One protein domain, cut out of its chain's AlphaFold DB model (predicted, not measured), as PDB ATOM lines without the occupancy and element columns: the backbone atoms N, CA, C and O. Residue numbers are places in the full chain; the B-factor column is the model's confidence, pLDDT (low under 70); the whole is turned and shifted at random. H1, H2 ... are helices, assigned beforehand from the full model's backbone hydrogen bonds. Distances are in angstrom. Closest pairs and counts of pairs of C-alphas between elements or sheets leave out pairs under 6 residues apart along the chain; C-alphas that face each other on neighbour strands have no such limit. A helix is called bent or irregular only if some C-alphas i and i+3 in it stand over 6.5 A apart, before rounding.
ATOM      1  N   VAL A  27     162.223 187.386 179.477       77.44
ATOM      2  CA  VAL A  27     161.505 188.663 179.352       77.44
ATOM      3  C   VAL A  27     162.283 189.807 180.005       77.44
ATOM      4  O   VAL A  27     162.410 190.871 179.402       77.44
ATOM      5  N   PHE A  28     162.851 189.598 181.196       79.56
ATOM      6  CA  PHE A  28     163.679 190.597 181.873       79.56
ATOM      7  C   PHE A  28     164.875 191.012 181.006       79.56
ATOM      8  O   PHE A  28     165.057 192.198 180.730       79.56
ATOM      9  N   TRP A  29     165.650 190.043 180.512       79.19
ATOM     10  CA  TRP A  29     166.818 190.330 179.678       79.19
ATOM     11  C   TRP A  29     166.449 190.944 178.326       79.19
ATOM     12  O   TRP A  29     167.176 191.810 177.839       79.19
ATOM     13  N   ARG A  30     165.306 190.559 177.743       79.94
ATOM     14  CA  ARG A  30     164.759 191.232 176.559       79.94
ATOM     15  C   ARG A  30     164.473 192.704 176.845       79.94
ATOM     16  O   ARG A  30     164.895 193.559 176.075       79.94
ATOM     17  N   ASN A  31     163.796 193.010 177.951       79.44
ATOM     18  CA  ASN A  31     163.462 194.388 178.309       79.44
ATOM     19  C   ASN A  31     164.714 195.238 178.565       79.44
ATOM     20  O   ASN A  31     164.756 196.383 178.125       79.44
ATOM     21  N   GLN A  32     165.747 194.673 179.201       83.12
ATOM     22  CA  GLN A  32     167.037 195.350 179.378       83.12
ATOM     23  C   GLN A  32     167.695 195.683 178.032       83.12
ATOM     24  O   GLN A  32     168.119 196.813 177.805       83.12
ATOM     25  N   ARG A  33     167.721 194.723 177.098       85.00
ATOM     26  CA  ARG A  33     168.287 194.929 175.756       85.00
ATOM     27  C   ARG A  33     167.514 195.960 174.933       85.00
ATOM     28  O   ARG A  33     168.131 196.828 174.332       85.00
ATOM     29  N   VAL A  34     166.180 195.913 174.953       82.81
ATOM     30  CA  VAL A  34     165.340 196.937 174.303       82.81
ATOM     31  C   VAL A  34     165.543 198.308 174.959       82.81
ATOM     32  O   VAL A  34     165.495 199.326 174.273       82.81
ATOM     33  N   GLY A  35     165.793 198.349 176.271       84.38
ATOM     34  CA  GLY A  35     166.192 199.561 176.986       84.38
ATOM     35  C   GLY A  35     167.473 200.174 176.418       84.38
ATOM     36  O   GLY A  35     167.469 201.352 176.080       84.38
ATOM     37  N   LEU A  36     168.519 199.364 176.219       88.56
ATOM     38  CA  LEU A  36     169.770 199.797 175.579       88.56
ATOM     39  C   LEU A  36     169.553 200.251 174.130       88.56
ATOM     40  O   LEU A  36     170.072 201.286 173.725       88.56
ATOM     41  N   ASP A  37     168.739 199.524 173.358       88.25
ATOM     42  CA  ASP A  37     168.428 199.900 171.974       88.25
ATOM     43  C   ASP A  37     167.721 201.267 171.906       88.25
ATOM     44  O   ASP A  37     167.992 202.050 170.999       88.25
ATOM     45  N   LYS A  38     166.850 201.586 172.873       86.31
ATOM     46  CA  LYS A  38     166.224 202.913 173.003       86.31
ATOM     47  C   LYS A  38     167.188 203.976 173.521       86.31
ATOM     48  O   LYS A  38     167.085 205.122 173.101       86.31
ATOM     49  N   GLN A  39     168.098 203.612 174.420       90.00
ATOM     50  CA  GLN A  39     169.116 204.527 174.918       90.00
ATOM     51  C   GLN A  39     170.024 204.991 173.778       90.00
ATOM     52  O   GLN A  39     170.149 206.188 173.584       90.00
ATOM     53  N   MET A  40     170.512 204.077 172.934       89.19
ATOM     54  CA  MET A  40     171.310 204.439 171.755       89.19
ATOM     55  C   MET A  40     170.569 205.409 170.819       89.19
ATOM     56  O   MET A  40     171.168 206.345 170.296       89.19
ATOM     57  N   LEU A  41     169.256 205.223 170.626       84.94
ATOM     58  CA  LEU A  41     168.440 206.169 169.858       84.94
ATOM     59  C   LEU A  41     168.427 207.561 170.510       84.94
ATOM     60  O   LEU A  41     168.543 208.559 169.806       84.94
ATOM     61  N   ASN A  42     168.268 207.628 171.833       83.50
ATOM     62  CA  ASN A  42     168.241 208.888 172.576       83.50
ATOM     63  C   ASN A  42     169.608 209.581 172.598       83.50
ATOM     64  O   ASN A  42     169.653 210.797 172.443       83.50
ATOM     65  N   ASP A  43     170.694 208.825 172.746       84.50
ATOM     66  CA  ASP A  43     172.065 209.339 172.712       84.50
ATOM     67  C   ASP A  43     172.341 209.985 171.342       84.50
ATOM     68  O   ASP A  43     172.895 211.075 171.255       84.50
ATOM     69  N   TRP A  44     171.863 209.376 170.251       86.94
ATOM     70  CA  TRP A  44     171.947 209.984 168.921       86.94
ATOM     71  C   TRP A  44     171.073 211.240 168.778       86.94
ATOM     72  O   TRP A  44     171.553 212.250 168.268       86.94
ATOM     73  N   ILE A  45     169.816 211.209 169.240       76.44
ATOM     74  CA  ILE A  45     168.924 212.388 169.220       76.44
ATOM     75  C   ILE A  45     169.543 213.557 170.004       76.44
ATOM     76  O   ILE A  45     169.394 214.707 169.606       76.44
ATOM     77  N   SER A  46     170.251 213.259 171.092       77.00
ATOM     78  CA  SER A  46     170.914 214.253 171.947       77.00
ATOM     79  C   SER A  46     172.269 214.716 171.393       77.00
ATOM     80  O   SER A  46     172.846 215.668 171.911       77.00
ATOM     81  N   GLY A  47     172.769 214.075 170.331       76.25
ATOM     82  CA  GLY A  47     174.055 214.383 169.704       76.25
ATOM     83  C   GLY A  47     175.281 213.752 170.379       76.25
ATOM     84  O   GLY A  47     176.401 214.074 169.989       76.25
ATOM     85  N   ASP A  48     175.099 212.846 171.344       83.12
ATOM     86  CA  ASP A  48     176.191 212.170 172.065       83.12
ATOM     87  C   ASP A  48     176.925 211.135 171.195       83.12
ATOM     88  O   ASP A  48     178.098 210.830 171.425       83.12
ATOM     89  N   ILE A  49     176.247 210.596 170.176       85.25
ATOM     90  CA  ILE A  49     176.822 209.672 169.189       85.25
ATOM     91  C   ILE A  49     176.417 210.063 167.767       85.25
ATOM     92  O   ILE A  49     175.359 210.655 167.540       85.25
ATOM     93  N   SER A  50     177.230 209.694 166.773       83.31
ATOM     94  CA  SER A  50     176.899 209.972 165.373       83.31
ATOM     95  C   SER A  50     175.828 209.015 164.830       83.31
ATOM     96  O   SER A  50     175.681 207.879 165.288       83.31
ATOM     97  N   TYR A  51     175.115 209.425 163.774       84.12
ATOM     98  CA  TYR A  51     174.179 208.534 163.070       84.12
ATOM     99  C   TYR A  51     174.866 207.263 162.537       84.12
ATOM    100  O   TYR A  51     174.255 206.192 162.495       84.12
ATOM    101  N   ASN A  52     176.144 207.362 162.153       86.31
ATOM    102  CA  ASN A  52     176.939 206.223 161.692       86.31
ATOM    103  C   ASN A  52     177.215 205.229 162.828       86.31
ATOM    104  O   ASN A  52     177.164 204.019 162.602       86.31
ATOM    105  N   ASP A  53     177.450 205.721 164.046       88.06
ATOM    106  CA  ASP A  53     177.632 204.876 165.230       88.06
ATOM    107  C   ASP A  53     176.319 204.177 165.599       88.06
ATOM    108  O   ASP A  53     176.303 202.964 165.824       88.06
ATOM    109  N   LEU A  54     175.198 204.907 165.556       89.56
ATOM    110  CA  LEU A  54     173.861 204.355 165.784       89.56
ATOM    111  C   LEU A  54     173.510 203.254 164.769       89.56
ATOM    112  O   LEU A  54     173.052 202.168 165.136       89.56
ATOM    113  N   THR A  55     173.719 203.516 163.478       87.44
ATOM    114  CA  THR A  55     173.422 202.536 162.422       87.44
ATOM    115  C   THR A  55     174.335 201.322 162.505       87.44
ATOM    116  O   THR A  55     173.835 200.199 162.413       87.44
ATOM    117  N   SER A  56     175.628 201.523 162.771       90.31
ATOM    118  CA  SER A  56     176.583 200.432 162.997       90.31
ATOM    119  C   SER A  56     176.181 199.564 164.191       90.31
ATOM    120  O   SER A  56     176.197 198.336 164.089       90.31
ATOM    121  N   TYR A  57     175.749 200.180 165.297       92.25
ATOM    122  CA  TYR A  57     175.226 199.472 166.465       92.25
ATOM    123  C   TYR A  57     174.027 198.583 166.101       92.25
ATOM    124  O   TYR A  57     174.041 197.377 166.379       92.25
ATOM    125  N   TYR A  58     173.012 199.129 165.422       91.19
ATOM    126  CA  TYR A  58     171.842 198.337 165.033       91.19
ATOM    127  C   TYR A  58     172.174 197.256 164.000       91.19
ATOM    128  O   TYR A  58     171.601 196.170 164.065       91.19
ATOM    129  N   ASP A  59     173.118 197.490 163.087       88.75
ATOM    130  CA  ASP A  59     173.551 196.483 162.114       88.75
ATOM    131  C   ASP A  59     174.274 195.302 162.762       88.75
ATOM    132  O   ASP A  59     174.056 194.150 162.371       88.75
ATOM    133  N   VAL A  60     175.083 195.553 163.792       90.12
ATOM    134  CA  VAL A  60     175.677 194.486 164.608       90.12
ATOM    135  C   VAL A  60     174.591 193.737 165.382       90.12
ATOM    136  O   VAL A  60     174.557 192.504 165.353       90.12
ATOM    137  N   ARG A  61     173.654 194.453 166.018       87.56
ATOM    138  CA  ARG A  61     172.550 193.844 166.782       87.56
ATOM    139  C   ARG A  61     171.653 192.966 165.906       87.56
ATOM    140  O   ARG A  61     171.287 191.870 166.328       87.56
ATOM    141  N   LEU A  62     171.339 193.390 164.682       87.94
ATOM    142  CA  LEU A  62     170.477 192.645 163.756       87.94
ATOM    143  C   LEU A  62     171.089 191.326 163.265       87.94
ATOM    144  O   LEU A  62     170.332 190.410 162.944       87.94
ATOM    145  N   LYS A  63     172.424 191.207 163.222       86.38
ATOM    146  CA  LYS A  63     173.119 189.968 162.825       86.38
ATOM    147  C   LYS A  63     173.036 188.864 163.882       86.38
ATOM    148  O   LYS A  63     173.114 187.695 163.528       86.38
ATOM    149  N   GLY A  64     172.902 189.230 165.157       77.88
ATOM    150  CA  GLY A  64     172.886 188.290 166.285       77.88
ATOM    151  C   GLY A  64     171.506 188.025 166.893       77.88
ATOM    152  O   GLY A  64     171.436 187.380 167.935       77.88
ATOM    153  N   THR A  65     170.427 188.549 166.300       81.50
ATOM    154  CA  THR A  65     169.094 188.570 166.922       81.50
ATOM    155  C   THR A  65     168.011 188.088 165.953       81.50
ATOM    156  O   THR A  65     167.924 188.570 164.824       81.50
ATOM    157  N   GLU A  66     167.139 187.184 166.409       76.94
ATOM    158  CA  GLU A  66     166.028 186.618 165.630       76.94
ATOM    159  C   GLU A  66     164.657 186.889 166.284       76.94
ATOM    160  O   GLU A  66     164.551 187.301 167.442       76.94
ATOM    161  N   GLY A  67     163.576 186.659 165.534       79.06
ATOM    162  CA  GLY A  67     162.208 186.708 166.055       79.06
ATOM    163  C   GLY A  67     161.723 188.116 166.427       79.06
ATOM    164  O   GLY A  67     161.918 189.078 165.683       79.06
ATOM    165  N   PHE A  68     161.028 188.241 167.564       76.12
ATOM    166  CA  PHE A  68     160.386 189.496 167.980       76.12
ATOM    167  C   PHE A  68     161.384 190.625 168.266       76.12
ATOM    168  O   PHE A  68     161.123 191.759 167.875       76.12
ATOM    169  N   GLU A  69     162.542 190.326 168.866       77.56
ATOM    170  CA  GLU A  69     163.579 191.341 169.118       77.56
ATOM    171  C   GLU A  69     164.131 191.918 167.803       77.56
ATOM    172  O   GLU A  69     164.347 193.122 167.696       77.56
ATOM    173  N   GLN A  70     164.272 191.097 166.756       84.06
ATOM    174  CA  GLN A  70     164.700 191.578 165.440       84.06
ATOM    175  C   GLN A  70     163.679 192.546 164.817       84.06
ATOM    176  O   GLN A  70     164.065 193.511 164.156       84.06
ATOM    177  N   ARG A  71     162.376 192.300 165.017       83.00
ATOM    178  CA  ARG A  71     161.311 193.205 164.556       83.00
ATOM    179  C   ARG A  71     161.385 194.550 165.280       83.00
ATOM    180  O   ARG A  71     161.293 195.578 164.614       83.00
ATOM    181  N   ASP A  72     161.590 194.534 166.596       83.12
ATOM    182  CA  ASP A  72     161.701 195.748 167.411       83.12
ATOM    183  C   ASP A  72     162.923 196.587 166.986       83.12
ATOM    184  O   ASP A  72     162.791 197.781 166.725       83.12
ATOM    185  N   ILE A  73     164.092 195.957 166.802       85.31
ATOM    186  CA  ILE A  73     165.314 196.642 166.342       85.31
ATOM    187  C   ILE A  73     165.127 197.229 164.934       85.31
ATOM    188  O   ILE A  73     165.530 198.364 164.685       85.31
ATOM    189  N   LYS A  74     164.484 196.497 164.009       86.31
ATOM    190  CA  LYS A  74     164.165 197.024 162.668       86.31
ATOM    191  C   LYS A  74     163.261 198.251 162.748       86.31
ATOM    192  O   LYS A  74     163.545 199.230 162.073       86.31
ATOM    193  N   ALA A  75     162.220 198.215 163.580       81.44
ATOM    194  CA  ALA A  75     161.319 199.350 163.758       81.44
ATOM    195  C   ALA A  75     162.051 200.581 164.320       81.44
ATOM    196  O   ALA A  75     161.861 201.684 163.816       81.44
ATOM    197  N   ILE A  76     162.937 200.391 165.305       83.56
ATOM    198  CA  ILE A  76     163.751 201.478 165.866       83.56
ATOM    199  C   ILE A  76     164.734 202.029 164.821       83.56
ATOM    200  O   ILE A  76     164.847 203.244 164.678       83.56
ATOM    201  N   LYS A  77     165.401 201.166 164.043       83.69
ATOM    202  CA  LYS A  77     166.309 201.596 162.966       83.69
ATOM    203  C   LYS A  77     165.571 202.376 161.868       83.69
ATOM    204  O   LYS A  77     166.085 203.386 161.386       83.69
ATOM    205  N   THR A  78     164.369 201.938 161.490       82.25
ATOM    206  CA  THR A  78     163.504 202.669 160.553       82.25
ATOM    207  C   THR A  78     163.127 204.036 161.119       82.25
ATOM    208  O   THR A  78     163.328 205.033 160.438       82.25
ATOM    209  N   LEU A  79     162.706 204.104 162.386       80.56
ATOM    210  CA  LEU A  79     162.393 205.369 163.055       80.56
ATOM    211  C   LEU A  79     163.603 206.318 163.101       80.56
ATOM    212  O   LEU A  79     163.450 207.511 162.862       80.56
ATOM    213  N   ALA A  80     164.804 205.808 163.384       79.56
ATOM    214  CA  ALA A  80     166.031 206.604 163.353       79.56
ATOM    215  C   ALA A  80     166.311 207.166 161.951       79.56
ATOM    216  O   ALA A  80     166.703 208.318 161.810       79.56
ATOM    217  N   THR A  81     166.059 206.369 160.909       80.75
ATOM    218  CA  THR A  81     166.209 206.800 159.512       80.75
ATOM    219  C   THR A  81     165.193 207.892 159.164       80.75
ATOM    220  O   THR A  81     165.563 208.905 158.580       80.75
ATOM    221  N   GLU A  82     163.931 207.720 159.568       77.94
ATOM    222  CA  GLU A  82     162.851 208.696 159.361       77.94
ATOM    223  C   GLU A  82     163.106 210.009 160.113       77.94
ATOM    224  O   GLU A  82     162.833 211.088 159.592       77.94
ATOM    225  N   LYS A  83     163.666 209.930 161.325       78.25
ATOM    226  CA  LYS A  83     164.001 211.098 162.147       78.25
ATOM    227  C   LYS A  83     165.323 211.753 161.787       78.25
ATOM    228  O   LYS A  83     165.570 212.861 162.253       78.25
ATOM    229  N   LYS A  84     166.176 211.095 160.993       81.81
ATOM    230  CA  LYS A  84     167.545 211.565 160.740       81.81
ATOM    231  C   LYS A  84     167.567 213.021 160.322       81.81
ATOM    232  O   LYS A  84     168.320 213.820 160.860       81.81
ATOM    233  N   GLN A  85     166.677 213.338 159.400       78.19
ATOM    234  CA  GLN A  85     166.628 214.648 158.809       78.19
ATOM    235  C   GLN A  85     166.195 215.735 159.800       78.19
ATOM    236  O   GLN A  85     166.779 216.811 159.780       78.19
ATOM    237  N   SER A  86     165.250 215.451 160.706       75.69
ATOM    238  CA  SER A  86     164.836 216.435 161.715       75.69
ATOM    239  C   SER A  86     165.917 216.673 162.767       75.69
ATOM    240  O   SER A  86     166.055 217.788 163.249       75.69
ATOM    241  N   VAL A  87     166.679 215.632 163.126       79.31
ATOM    242  CA  VAL A  87     167.808 215.748 164.064       79.31
ATOM    243  C   VAL A  87     168.951 216.538 163.427       79.31
ATOM    244  O   VAL A  87     169.524 217.401 164.083       79.31
ATOM    245  N   ASP A  88     169.242 216.306 162.143       81.69
ATOM    246  CA  ASP A  88     170.225 217.095 161.389       81.69
ATOM    247  C   ASP A  88     169.792 218.577 161.288       81.69
ATOM    248  O   ASP A  88     170.603 219.476 161.516       81.69
ATOM    249  N   ASP A  89     168.506 218.839 161.010       82.25
ATOM    250  CA  ASP A  89     167.938 220.195 160.947       82.25
ATOM    251  C   ASP A  89     168.040 220.925 162.308       82.25
ATOM    252  O   ASP A  89     168.463 222.084 162.366       82.25
ATOM    253  N   GLU A  90     167.696 220.251 163.413       80.62
ATOM    254  CA  GLU A  90     167.782 220.799 164.775       80.62
ATOM    255  C   GLU A  90     169.236 221.010 165.220       80.62
ATOM    256  O   GLU A  90     169.557 222.028 165.836       80.62
ATOM    257  N   PHE A  91     170.138 220.096 164.858       82.81
ATOM    258  CA  PHE A  91     171.566 220.244 165.111       82.81
ATOM    259  C   PHE A  91     172.132 221.482 164.408       82.81
ATOM    260  O   PHE A  91     172.767 222.308 165.062       82.81
ATOM    261  N   GLU A  92     171.882 221.658 163.108       82.88
ATOM    262  CA  GLU A  92     172.376 222.821 162.357       82.88
ATOM    263  C   GLU A  92     171.786 224.139 162.885       82.88
ATOM    264  O   GLU A  92     172.513 225.129 163.019       82.88
ATOM    265  N   TRP A  93     170.503 224.148 163.272       80.06
ATOM    266  CA  TRP A  93     169.894 225.290 163.960       80.06
ATOM    267  C   TRP A  93     170.607 225.602 165.281       80.06
ATOM    268  O   TRP A  93     171.001 226.747 165.508       80.06
ATOM    269  N   ASN A  94     170.843 224.590 166.123       74.56
ATOM    270  CA  ASN A  94     171.530 224.739 167.406       74.56
ATOM    271  C   ASN A  94     172.969 225.242 167.241       74.56
ATOM    272  O   ASN A  94     173.407 226.108 168.001       74.56
ATOM    273  N   GLN A  95     173.689 224.767 166.222       74.62
ATOM    274  CA  GLN A  95     175.017 225.279 165.878       74.62
ATOM    275  C   GLN A  95     174.965 226.764 165.489       74.62
ATOM    276  O   GLN A  95     175.842 227.528 165.894       74.62
ATOM    277  N   TYR A  96     173.944 227.192 164.741       78.12
ATOM    278  CA  TYR A  96     173.751 228.597 164.372       78.12
ATOM    279  C   TYR A  96     173.421 229.484 165.581       78.12
ATOM    280  O   TYR A  96     174.159 230.432 165.851       78.12
ATOM    281  N   ILE A  97     172.382 229.162 166.362       71.50
ATOM    282  CA  ILE A  97     171.976 229.994 167.514       71.50
ATOM    283  C   ILE A  97     173.042 230.039 168.615       71.50
ATOM    284  O   ILE A  97     173.140 231.027 169.336       71.50
ATOM    285  N   SER A  98     173.873 228.997 168.720       71.50
ATOM    286  CA  SER A  98     174.985 228.934 169.676       71.50
ATOM    287  C   SER A  98     176.267 229.589 169.147       71.50
ATOM    288  O   SER A  98     177.315 229.458 169.777       71.50
ATOM    289  N   GLY A  99     176.233 230.227 167.971       70.88
ATOM    290  CA  GLY A  99     177.369 230.938 167.375       70.88
ATOM    291  C   GLY A  99     178.490 230.053 166.814       70.88
ATOM    292  O   GLY A  99     179.535 230.567 166.424       70.88
ATOM    293  N   HIS A 100     178.296 228.734 166.747       73.25
ATOM    294  CA  HIS A 100     179.271 227.783 166.200       73.25
ATOM    295  C   HIS A 100     179.171 227.642 164.666       73.25
ATOM    296  O   HIS A 100     180.075 227.105 164.019       73.25
ATOM    297  N   SER A 101     178.090 228.148 164.063       76.31
ATOM    298  CA  SER A 101     177.882 228.238 162.615       76.31
ATOM    299  C   SER A 101     177.552 229.677 162.212       76.31
ATOM    300  O   SER A 101     176.723 230.332 162.835       76.31
ATOM    301  N   SER A 102     178.192 230.179 161.153       77.44
ATOM    302  CA  SER A 102     177.889 231.500 160.580       77.44
ATOM    303  C   SER A 102     176.538 231.506 159.858       77.44
ATOM    304  O   SER A 102     176.177 230.487 159.260       77.44
TER     305      SER A 102
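What this domain is: This is residues 27 to 102 of the 468 residues of an uncharacterized protein of Candidatus Diapherotrites archaeon (UniProt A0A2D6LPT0). Three helices side by side, H1, H2 and the first arm of the long H3, make an up-and-down bundle at one end of a rod. The second arm, H3b, bends off and carries the rod on beyond the bundle, with residues 94 to 99 sticking out free. The printed part has 76 residues with three named helices, in the order H1, H2, H3, and no named strand; the class is all helix. The whole is loose, with a radius of gyration of the C-alphas of 14.4 A, and spans 48 by 20 by 15 A.

Where its parts are: Begin with H3, residues 67 to 97, and find C-alpha 67 at (162.208, 186.708, 166.055). By its hydrogen bonds it was assigned as one helix, but it is bent: C-alphas 82 and 85 are 7.1 A apart. Arm H3a, residues 67 to 82, runs 23.0 A; arm H3b, residues 85 to 97, runs 18.4 A to C-alpha 97 at (171.976, 229.994, 167.514). H1, residues 27 to 45, runs 26.8 A from C-alpha 27 at (161.505, 188.663, 179.352). H2, residues 51 to 63, measures 18.6 A.

How they stand to each other: In the bundle, look first at Leu 41 and Ala 80, the closest C-alphas of H1 and H3a at 7.0 A; these touch at a shallow tilt of 11 degrees, the same way. H3a touches H2 with its residues 70 to 77 alone, closest at the C-alphas of Leu 62 and Gln 70, 6.1 A, a hairpin at 18 degrees. H1 touches H2 with its residues 37 to 44 alone, closest at the C-alphas of Trp 44 and Tyr 51, 6.4 A, a hairpin at 22 degrees. H3b stands at a steep tilt of 45 degrees to H3a; it is close to H1 but not clearly touching, and apart from H2. In H1, H2, H3a and H3b every O i to N i+4 pair is within hydrogen-bond range.

The domain as a whole: The C-alphas of Val 27 and Ser 102, the two farthest apart, are 49.6 A from each other. The printed part has no cut, and both links are tight. Its mean pLDDT is 82.1, and no printed residue is under 70.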